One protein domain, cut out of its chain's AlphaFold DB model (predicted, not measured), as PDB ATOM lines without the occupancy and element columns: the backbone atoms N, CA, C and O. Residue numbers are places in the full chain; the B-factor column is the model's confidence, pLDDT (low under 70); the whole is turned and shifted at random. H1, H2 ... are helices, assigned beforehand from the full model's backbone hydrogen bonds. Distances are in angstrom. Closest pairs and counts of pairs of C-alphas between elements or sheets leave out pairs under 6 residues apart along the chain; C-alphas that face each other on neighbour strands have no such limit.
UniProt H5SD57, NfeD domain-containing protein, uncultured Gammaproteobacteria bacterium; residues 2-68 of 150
ATOM      1  N   GLN A   2     164.930 181.657 195.379       52.31
ATOM      2  CA  GLN A   2     163.947 180.691 194.854       52.31
ATOM      3  C   GLN A   2     162.474 180.991 195.200       52.31
ATOM      4  O   GLN A   2     161.601 180.716 194.383       52.31
ATOM      5  N   ALA A   3     162.189 181.605 196.355       65.81
ATOM      6  CA  ALA A   3     160.818 181.950 196.755       65.81
ATOM      7  C   ALA A   3     160.171 183.005 195.835       65.81
ATOM      8  O   ALA A   3     159.048 182.818 195.374       65.81
ATOM      9  N   LYS A   4     160.917 184.061 195.473       65.62
ATOM     10  CA  LYS A   4     160.449 185.100 194.535       65.62
ATOM     11  C   LYS A   4     160.171 184.530 193.137       65.62
ATOM     12  O   LYS A   4     159.222 184.940 192.480       65.62
ATOM     13  N   MET A   5     160.963 183.545 192.709       71.44
ATOM     14  CA  MET A   5     160.817 182.910 191.396       71.44
ATOM     15  C   MET A   5     159.590 181.990 191.318       71.44
ATOM     16  O   MET A   5     158.937 181.950 190.281       71.44
ATOM     17  N   LYS A   6     159.239 181.298 192.413       71.56
ATOM     18  CA  LYS A   6     158.006 180.494 192.496       71.56
ATOM     19  C   LYS A   6     156.752 181.372 192.469       71.56
ATOM     20  O   LYS A   6     155.827 181.052 191.734       71.56
ATOM     21  N   ALA A   7     156.765 182.499 193.188       72.44
ATOM     22  CA  ALA A   7     155.659 183.460 193.196       72.44
ATOM     23  C   ALA A   7     155.421 184.110 191.818       72.44
ATOM     24  O   ALA A   7     154.280 184.254 191.389       72.44
ATOM     25  N   LEU A   8     156.492 184.441 191.087       74.88
ATOM     26  CA  LEU A   8     156.401 184.938 189.707       74.88
ATOM     27  C   LEU A   8     155.832 183.884 188.745       74.88
ATOM     28  O   LEU A   8     155.026 184.214 187.879       74.88
ATOM     29  N   LEU A   9     156.214 182.615 188.915       73.50
ATOM     30  CA  LEU A   9     155.703 181.502 188.109       73.50
ATOM     31  C   LEU A   9     154.220 181.217 188.373       73.50
ATOM     32  O   LEU A   9     153.482 180.976 187.421       73.50
ATOM     33  N   SER A  10     153.772 181.276 189.630       76.50
ATOM     34  CA  SER A  10     152.359 181.082 189.969       76.50
ATOM     35  C   SER A  10     151.482 182.234 189.481       76.50
ATOM     36  O   SER A  10     150.387 181.981 188.997       76.50
ATOM     37  N   LEU A  11     151.971 183.480 189.536       81.75
ATOM     38  CA  LEU A  11     151.262 184.643 188.985       81.75
ATOM     39  C   LEU A  11     151.121 184.564 187.459       81.75
ATOM     40  O   LEU A  11     150.049 184.842 186.932       81.75
ATOM     41  N   LEU A  12     152.174 184.136 186.755       79.00
ATOM     42  CA  LEU A  12     152.134 183.913 185.305       79.00
ATOM     43  C   LEU A  12     151.170 182.787 184.917       79.00
ATOM     44  O   LEU A  12     150.437 182.925 183.941       79.00
ATOM     45  N   ALA A  13     151.139 181.697 185.688       78.94
ATOM     46  CA  ALA A  13     150.206 180.597 185.461       78.94
ATOM     47  C   ALA A  13     148.749 181.020 185.711       78.94
ATOM     48  O   ALA A  13     147.880 180.700 184.904       78.94
ATOM     49  N   LEU A  14     148.485 181.788 186.776       82.25
ATOM     50  CA  LEU A  14     147.153 182.331 187.059       82.25
ATOM     51  C   LEU A  14     146.693 183.313 185.976       82.25
ATOM     52  O   LEU A  14     145.561 183.215 185.514       82.25
ATOM     53  N   ALA A  15     147.570 184.215 185.529       78.56
ATOM     54  CA  ALA A  15     147.263 185.147 184.448       78.56
ATOM     55  C   ALA A  15     146.999 184.420 183.120       78.56
ATOM     56  O   ALA A  15     146.070 184.772 182.400       78.56
ATOM     57  N   SER A  16     147.769 183.370 182.817       80.25
ATOM     58  CA  SER A  16     147.548 182.511 181.649       80.25
ATOM     59  C   SER A  16     146.215 181.763 181.721       80.25
ATOM     60  O   SER A  16     145.499 181.725 180.722       80.25
ATOM     61  N   ALA A  17     145.862 181.203 182.880       79.69
ATOM     62  CA  ALA A  17     144.596 180.501 183.072       79.69
ATOM     63  C   ALA A  17     143.397 181.456 182.953       79.69
ATOM     64  O   ALA A  17     142.415 181.132 182.289       79.69
ATOM     65  N   LEU A  18     143.505 182.657 183.530       83.75
ATOM     66  CA  LEU A  18     142.482 183.697 183.426       83.75
ATOM     67  C   LEU A  18     142.324 184.186 181.977       83.75
ATOM     68  O   LEU A  18     141.204 184.338 181.497       83.75
ATOM     69  N   ALA A  19     143.435 184.378 181.260       80.88
ATOM     70  CA  ALA A  19     143.425 184.765 179.852       80.88
ATOM     71  C   ALA A  19     142.823 183.673 178.956       80.88
ATOM     72  O   ALA A  19     142.072 183.993 178.041       80.88
ATOM     73  N   ALA A  20     143.100 182.395 179.231       80.56
ATOM     74  CA  ALA A  20     142.507 181.274 178.506       80.56
ATOM     75  C   ALA A  20     140.993 181.160 178.756       80.56
ATOM     76  O   ALA A  20     140.238 180.940 177.813       80.56
ATOM     77  N   ALA A  21     140.541 181.368 179.997       78.81
ATOM     78  CA  ALA A  21     139.120 181.381 180.341       78.81
ATOM     79  C   ALA A  21     138.378 182.560 179.689       78.81
ATOM     80  O   ALA A  21     137.305 182.371 179.119       78.81
ATOM     81  N   LEU A  22     138.976 183.757 179.708       80.00
ATOM     82  CA  LEU A  22     138.447 184.935 179.012       80.00
ATOM     83  C   LEU A  22     138.412 184.721 177.499       80.00
ATOM     84  O   LEU A  22     137.415 185.053 176.867       80.00
ATOM     85  N   MET A  23     139.453 184.115 176.921       71.00
ATOM     86  CA  MET A  23     139.450 183.787 175.499       71.00
ATOM     87  C   MET A  23     138.382 182.757 175.146       71.00
ATOM     88  O   MET A  23     137.691 182.954 174.157       71.00
ATOM     89  N   GLY A  24     138.186 181.710 175.954       72.81
ATOM     90  CA  GLY A  24     137.106 180.740 175.753       72.81
ATOM     91  C   GLY A  24     135.713 181.371 175.848       72.81
ATOM     92  O   GLY A  24     134.838 181.046 175.052       72.81
ATOM     93  N   ALA A  25     135.523 182.322 176.767       69.94
ATOM     94  CA  ALA A  25     134.274 183.071 176.896       69.94
ATOM     95  C   ALA A  25     134.018 184.001 175.697       69.94
ATOM     96  O   ALA A  25     132.894 184.075 175.215       69.94
ATOM     97  N   ILE A  26     135.054 184.666 175.174       66.88
ATOM     98  CA  ILE A  26     134.957 185.499 173.964       66.88
ATOM     99  C   ILE A  26     134.682 184.624 172.731       66.88
ATOM    100  O   ILE A  26     133.853 184.976 171.902       66.88
ATOM    101  N   PHE A  27     135.294 183.443 172.650       66.75
ATOM    102  CA  PHE A  27     135.093 182.468 171.574       66.75
ATOM    103  C   PHE A  27     133.644 181.979 171.444       66.75
ATOM    104  O   PHE A  27     133.203 181.654 170.349       66.75
ATOM    105  N   LEU A  28     132.909 181.929 172.560       65.38
ATOM    106  CA  LEU A  28     131.482 181.597 172.588       65.38
ATOM    107  C   LEU A  28     130.592 182.748 172.093       65.38
ATOM    108  O   LEU A  28     129.436 182.512 171.757       65.38
ATOM    109  N   VAL A  29     131.113 183.979 172.064       69.06
ATOM    110  CA  VAL A  29     130.364 185.199 171.720       69.06
ATOM    111  C   VAL A  29     130.698 185.706 170.311       69.06
ATOM    112  O   VAL A  29     129.845 186.313 169.670       69.06
ATOM    113  N   THR A  30     131.907 185.456 169.800       63.03
ATOM    114  CA  THR A  30     132.342 185.905 168.466       63.03
ATOM    115  C   THR A  30     132.544 184.733 167.507       63.03
ATOM    116  O   THR A  30     133.520 183.994 167.623       63.03
ATOM    117  N   GLU A  31     131.665 184.621 166.510       67.12
ATOM    118  CA  GLU A  31     131.682 183.617 165.427       67.12
ATOM    119  C   GLU A  31     132.654 183.984 164.280       67.12
ATOM    120  O   GLU A  31     132.619 183.434 163.182       67.12
ATOM    121  N   ASP A  32     133.553 184.939 164.523       75.19
ATOM    122  CA  ASP A  32     134.521 185.409 163.540       75.19
ATOM    123  C   ASP A  32     135.794 184.551 163.562       75.19
ATOM    124  O   ASP A  32     136.667 184.686 164.426       75.19
ATOM    125  N   TRP A  33     135.950 183.715 162.534       75.00
ATOM    126  CA  TRP A  33     137.087 182.803 162.326       75.00
ATOM    127  C   TRP A  33     138.470 183.483 162.403       75.00
ATOM    128  O   TRP A  33     139.478 182.851 162.715       75.00
ATOM    129  N   ARG A  34     138.545 184.794 162.156       81.12
ATOM    130  CA  ARG A  34     139.787 185.578 162.246       81.12
ATOM    131  C   ARG A  34     140.324 185.655 163.679       81.12
ATOM    132  O   ARG A  34     141.535 185.565 163.873       81.12
ATOM    133  N   PHE A  35     139.449 185.772 164.680       76.50
ATOM    134  CA  PHE A  35     139.864 185.843 166.087       76.50
ATOM    135  C   PHE A  35     140.433 184.511 166.586       76.50
ATOM    136  O   PHE A  35     141.392 184.507 167.359       76.50
ATOM    137  N   GLN A  36     139.923 183.392 166.068       73.56
ATOM    138  CA  GLN A  36     140.448 182.045 166.304       73.56
ATOM    139  C   GLN A  36     141.928 181.924 165.927       73.56
ATOM    140  O   GLN A  36     142.740 181.500 166.750       73.56
ATOM    141  N   PHE A  37     142.300 182.349 164.715       80.31
ATOM    142  CA  PHE A  37     143.688 182.279 164.251       80.31
ATOM    143  C   PHE A  37     144.622 183.188 165.052       80.31
ATOM    144  O   PHE A  37     145.733 182.777 165.387       80.31
ATOM    145  N   VAL A  38     144.173 184.395 165.411       81.19
ATOM    146  CA  VAL A  38     144.970 185.330 166.222       81.19
ATOM    147  C   VAL A  38     145.195 184.781 167.634       81.19
ATOM    148  O   VAL A  38     146.321 184.819 168.132       81.19
ATOM    149  N   ALA A  39     144.162 184.213 168.263       75.88
ATOM    150  CA  ALA A  39     144.272 183.595 169.583       75.88
ATOM    151  C   ALA A  39     145.227 182.390 169.572       75.88
ATOM    152  O   ALA A  39     146.095 182.271 170.441       75.88
ATOM    153  N   PHE A  40     145.119 181.529 168.555       80.44
ATOM    154  CA  PHE A  40     145.999 180.372 168.398       80.44
ATOM    155  C   PHE A  40     147.450 180.789 168.146       80.44
ATOM    156  O   PHE A  40     148.366 180.235 168.751       80.44
ATOM    157  N   ALA A  41     147.669 181.805 167.307       82.56
ATOM    158  CA  ALA A  41     148.995 182.347 167.039       82.56
ATOM    159  C   ALA A  41     149.625 182.962 168.299       82.56
ATOM    160  O   ALA A  41     150.803 182.732 168.569       82.56
ATOM    161  N   ALA A  42     148.846 183.682 169.112       82.12
ATOM    162  CA  ALA A  42     149.318 184.259 170.369       82.12
ATOM    163  C   ALA A  42     149.702 183.182 171.401       82.12
ATOM    164  O   ALA A  42     150.751 183.278 172.048       82.12
ATOM    165  N   LEU A  43     148.896 182.123 171.525       80.50
ATOM    166  CA  LEU A  43     149.200 180.974 172.384       80.50
ATOM    167  C   LEU A  43     150.424 180.192 171.889       80.50
ATOM    168  O   LEU A  43     151.300 179.844 172.680       80.50
ATOM    169  N   ALA A  44     150.538 179.968 170.580       82.31
ATOM    170  CA  ALA A  44     151.686 179.287 169.994       82.31
ATOM    171  C   ALA A  44     152.978 180.105 170.152       82.31
ATOM    172  O   ALA A  44     154.022 179.550 170.495       82.31
ATOM    173  N   ALA A  45     152.912 181.427 169.975       83.50
ATOM    174  CA  ALA A  45     154.054 182.320 170.144       83.50
ATOM    175  C   ALA A  45     154.531 182.376 171.601       83.50
ATOM    176  O   ALA A  45     155.735 182.334 171.861       83.50
ATOM    177  N   THR A  46     153.608 182.419 172.564       80.69
ATOM    178  CA  THR A  46     153.955 182.418 173.994       80.69
ATOM    179  C   THR A  46     154.519 181.067 174.435       80.69
ATOM    180  O   THR A  46     155.591 181.026 175.045       80.69
ATOM    181  N   ALA A  47     153.881 179.952 174.071       77.94
ATOM    182  CA  ALA A  47     154.372 178.612 174.396       77.94
ATOM    183  C   ALA A  47     155.720 178.300 173.718       77.94
ATOM    184  O   ALA A  47     156.659 177.827 174.367       77.94
ATOM    185  N   GLY A  48     155.844 178.615 172.426       79.38
ATOM    186  CA  GLY A  48     157.069 178.440 171.649       79.38
ATOM    187  C   GLY A  48     158.207 179.326 172.154       79.38
ATOM    188  O   GLY A  48     159.320 178.841 172.360       79.38
ATOM    189  N   GLY A  49     157.922 180.598 172.445       80.88
ATOM    190  CA  GLY A  49     158.894 181.556 172.970       80.88
ATOM    191  C   GLY A  49     159.456 181.149 174.333       80.88
ATOM    192  O   GLY A  49     160.672 181.175 174.531       80.88
ATOM    193  N   VAL A  50     158.605 180.695 175.260       78.62
ATOM    194  CA  VAL A  50     159.047 180.228 176.588       78.62
ATOM    195  C   VAL A  50     159.889 178.954 176.482       78.62
ATOM    196  O   VAL A  50     160.917 178.839 177.159       78.62
ATOM    197  N   SER A  51     159.504 178.010 175.620       75.56
ATOM    198  CA  SER A  51     160.286 176.790 175.380       75.56
ATOM    199  C   SER A  51     161.644 177.088 174.744       75.56
ATOM    200  O   SER A  51     162.669 176.616 175.243       75.56
ATOM    201  N   ALA A  52     161.684 177.930 173.709       79.69
ATOM    202  CA  ALA A  52     162.925 178.345 173.059       79.69
ATOM    203  C   ALA A  52     163.856 179.082 174.033       79.69
ATOM    204  O   ALA A  52     165.054 178.799 174.093       79.69
ATOM    205  N   TRP A  53     163.305 179.968 174.866       78.75
ATOM    206  CA  TRP A  53     164.062 180.671 175.898       78.75
ATOM    207  C   TRP A  53     164.668 179.705 176.918       78.75
ATOM    208  O   TRP A  53     165.847 179.825 177.269       78.75
ATOM    209  N   ARG A  54     163.890 178.729 177.406       79.94
ATOM    210  CA  ARG A  54     164.385 177.717 178.352       79.94
ATOM    211  C   ARG A  54     165.519 176.894 177.761       79.94
ATOM    212  O   ARG A  54     166.532 176.688 178.434       79.94
ATOM    213  N   TRP A  55     165.378 176.485 176.505       74.88
ATOM    214  CA  TRP A  55     166.421 175.750 175.802       74.88
ATOM    215  C   TRP A  55     167.690 176.598 175.646       74.88
ATOM    216  O   TRP A  55     168.787 176.161 176.004       74.88
ATOM    217  N   LEU A  56     167.546 177.868 175.258       77.88
ATOM    218  CA  LEU A  56     168.666 178.801 175.141       77.88
ATOM    219  C   LEU A  56     169.378 179.029 176.486       77.88
ATOM    220  O   LEU A  56     170.608 179.096 176.533       77.88
ATOM    221  N   GLN A  57     168.637 179.104 177.596       75.62
ATOM    222  CA  GLN A  57     169.229 179.210 178.932       75.62
ATOM    223  C   GLN A  57     170.016 177.958 179.330       75.62
ATOM    224  O   GLN A  57     171.089 178.087 179.924       75.62
ATOM    225  N   GLN A  58     169.533 176.758 178.997       70.31
ATOM    226  CA  GLN A  58     170.286 175.524 179.239       70.31
ATOM    227  C   GLN A  58     171.591 175.498 178.439       70.31
ATOM    228  O   GLN A  58     172.643 175.178 178.995       70.31
ATOM    229  N   VAL A  59     171.551 175.901 177.166       68.56
ATOM    230  CA  VAL A  59     172.746 175.969 176.312       68.56
ATOM    231  C   VAL A  59     173.752 176.991 176.853       68.56
ATOM    232  O   VAL A  59     174.942 176.687 176.959       68.56
ATOM    233  N   ARG A  60     173.292 178.178 177.275       65.62
ATOM    234  CA  ARG A  60     174.162 179.212 177.862       65.62
ATOM    235  C   ARG A  60     174.840 178.747 179.155       65.62
ATOM    236  O   ARG A  60     176.044 178.948 179.293       65.62
ATOM    237  N   ARG A  61     174.117 178.067 180.055       64.12
ATOM    238  CA  ARG A  61     174.712 177.508 181.287       64.12
ATOM    239  C   ARG A  61     175.785 176.468 180.979       64.12
ATOM    240  O   ARG A  61     176.872 176.536 181.543       64.12
ATOM    241  N   LYS A  62     175.516 175.549 180.043       61.59
ATOM    242  CA  LYS A  62     176.507 174.547 179.618       61.59
ATOM    243  C   LYS A  62     177.760 175.198 179.021       61.59
ATOM    244  O   LYS A  62     178.862 174.717 179.261       61.59
ATOM    245  N   ARG A  63     177.613 176.312 178.292       62.28
ATOM    246  CA  ARG A  63     178.749 177.053 177.716       62.28
ATOM    247  C   ARG A  63     179.619 177.733 178.778       62.28
ATOM    248  O   ARG A  63     180.832 177.721 178.626       62.28
ATOM    249  N   GLN A  64     179.025 178.278 179.842       62.34
ATOM    250  CA  GLN A  64     179.787 178.874 180.947       62.34
ATOM    251  C   GLN A  64     180.524 177.824 181.790       62.34
ATOM    252  O   GLN A  64     181.667 178.057 182.166       62.34
ATOM    253  N   LEU A  65     179.927 176.646 182.028       61.62
ATOM    254  CA  LEU A  65     180.609 175.567 182.759       61.62
ATOM    255  C   LEU A  65     181.862 175.054 182.026       61.62
ATOM    256  O   LEU A  65     182.854 174.741 182.677       61.62
ATOM    257  N   ARG A  66     181.862 175.026 180.682       64.31
ATOM    258  CA  ARG A  66     183.003 174.550 179.871       64.31
ATOM    259  C   ARG A  66     184.329 175.240 180.191       64.31
ATOM    260  O   ARG A  66     185.363 174.586 180.158       64.31
ATOM    261  N   GLN A  67     184.310 176.538 180.486       65.81
ATOM    262  CA  GLN A  67     185.535 177.324 180.666       65.81
ATOM    263  C   GLN A  67     186.199 177.121 182.037       65.81
ATOM    264  O   GLN A  67     187.354 177.497 182.199       65.81
ATOM    265  N   GLY A  68     185.506 176.509 183.004       73.94
ATOM    266  CA  GLY A  68     186.015 176.302 184.366       73.94
ATOM    267  C   GLY A  68     186.252 174.844 184.758       73.94
ATOM    268  O   GLY A  68     186.554 174.587 185.918       73.94
TER     269      GLY A  68
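Overview. This is residues 2 to 68 of the 150 residues of the protein "NfeD domain-containing protein" of uncultured Gammaproteobacteria bacterium (UniProt H5SD57). The longest helix, H2, and the somewhat shorter H1 form a narrow, open V that lies nearly flat, joined at its point by residues 28 to 32, with little contact between the two arms. The printed part has 67 residues, with two named helices in the order H1, H2 and no named strand, and its class is all helix. It is extended, with a radius of gyration of the C-alphas of 17.2 A and spans of 58 by 27 by 7 A.

Along the chain. H2, residues 33 to 66, is 49.8 A long, from C-alpha 33 at (137.087, 182.803, 162.326) to C-alpha 66 at (183.003, 174.550, 179.871). H1, residues 2 to 27, is 37.1 A long and begins at C-alpha 2 at (163.947, 180.691, 194.854).

Arrangement. H2 and H1 are close but not clearly touching; their closest C-alphas, of Gln 36 and Phe 27, are 7.5 A apart. They run opposite ways at a shallow tilt of 18 degrees. In H1 and H2 every O i to N i+4 pair is within hydrogen-bond range.

Size, cuts and confidence. The C-alphas farthest apart, of Glu 31 and Gly 68, are 58.0 A apart. The printed part has no cut, and the link is tight. The pLDDT is under 70 at residues 2 to 4, 25 to 31 and 59 to 67.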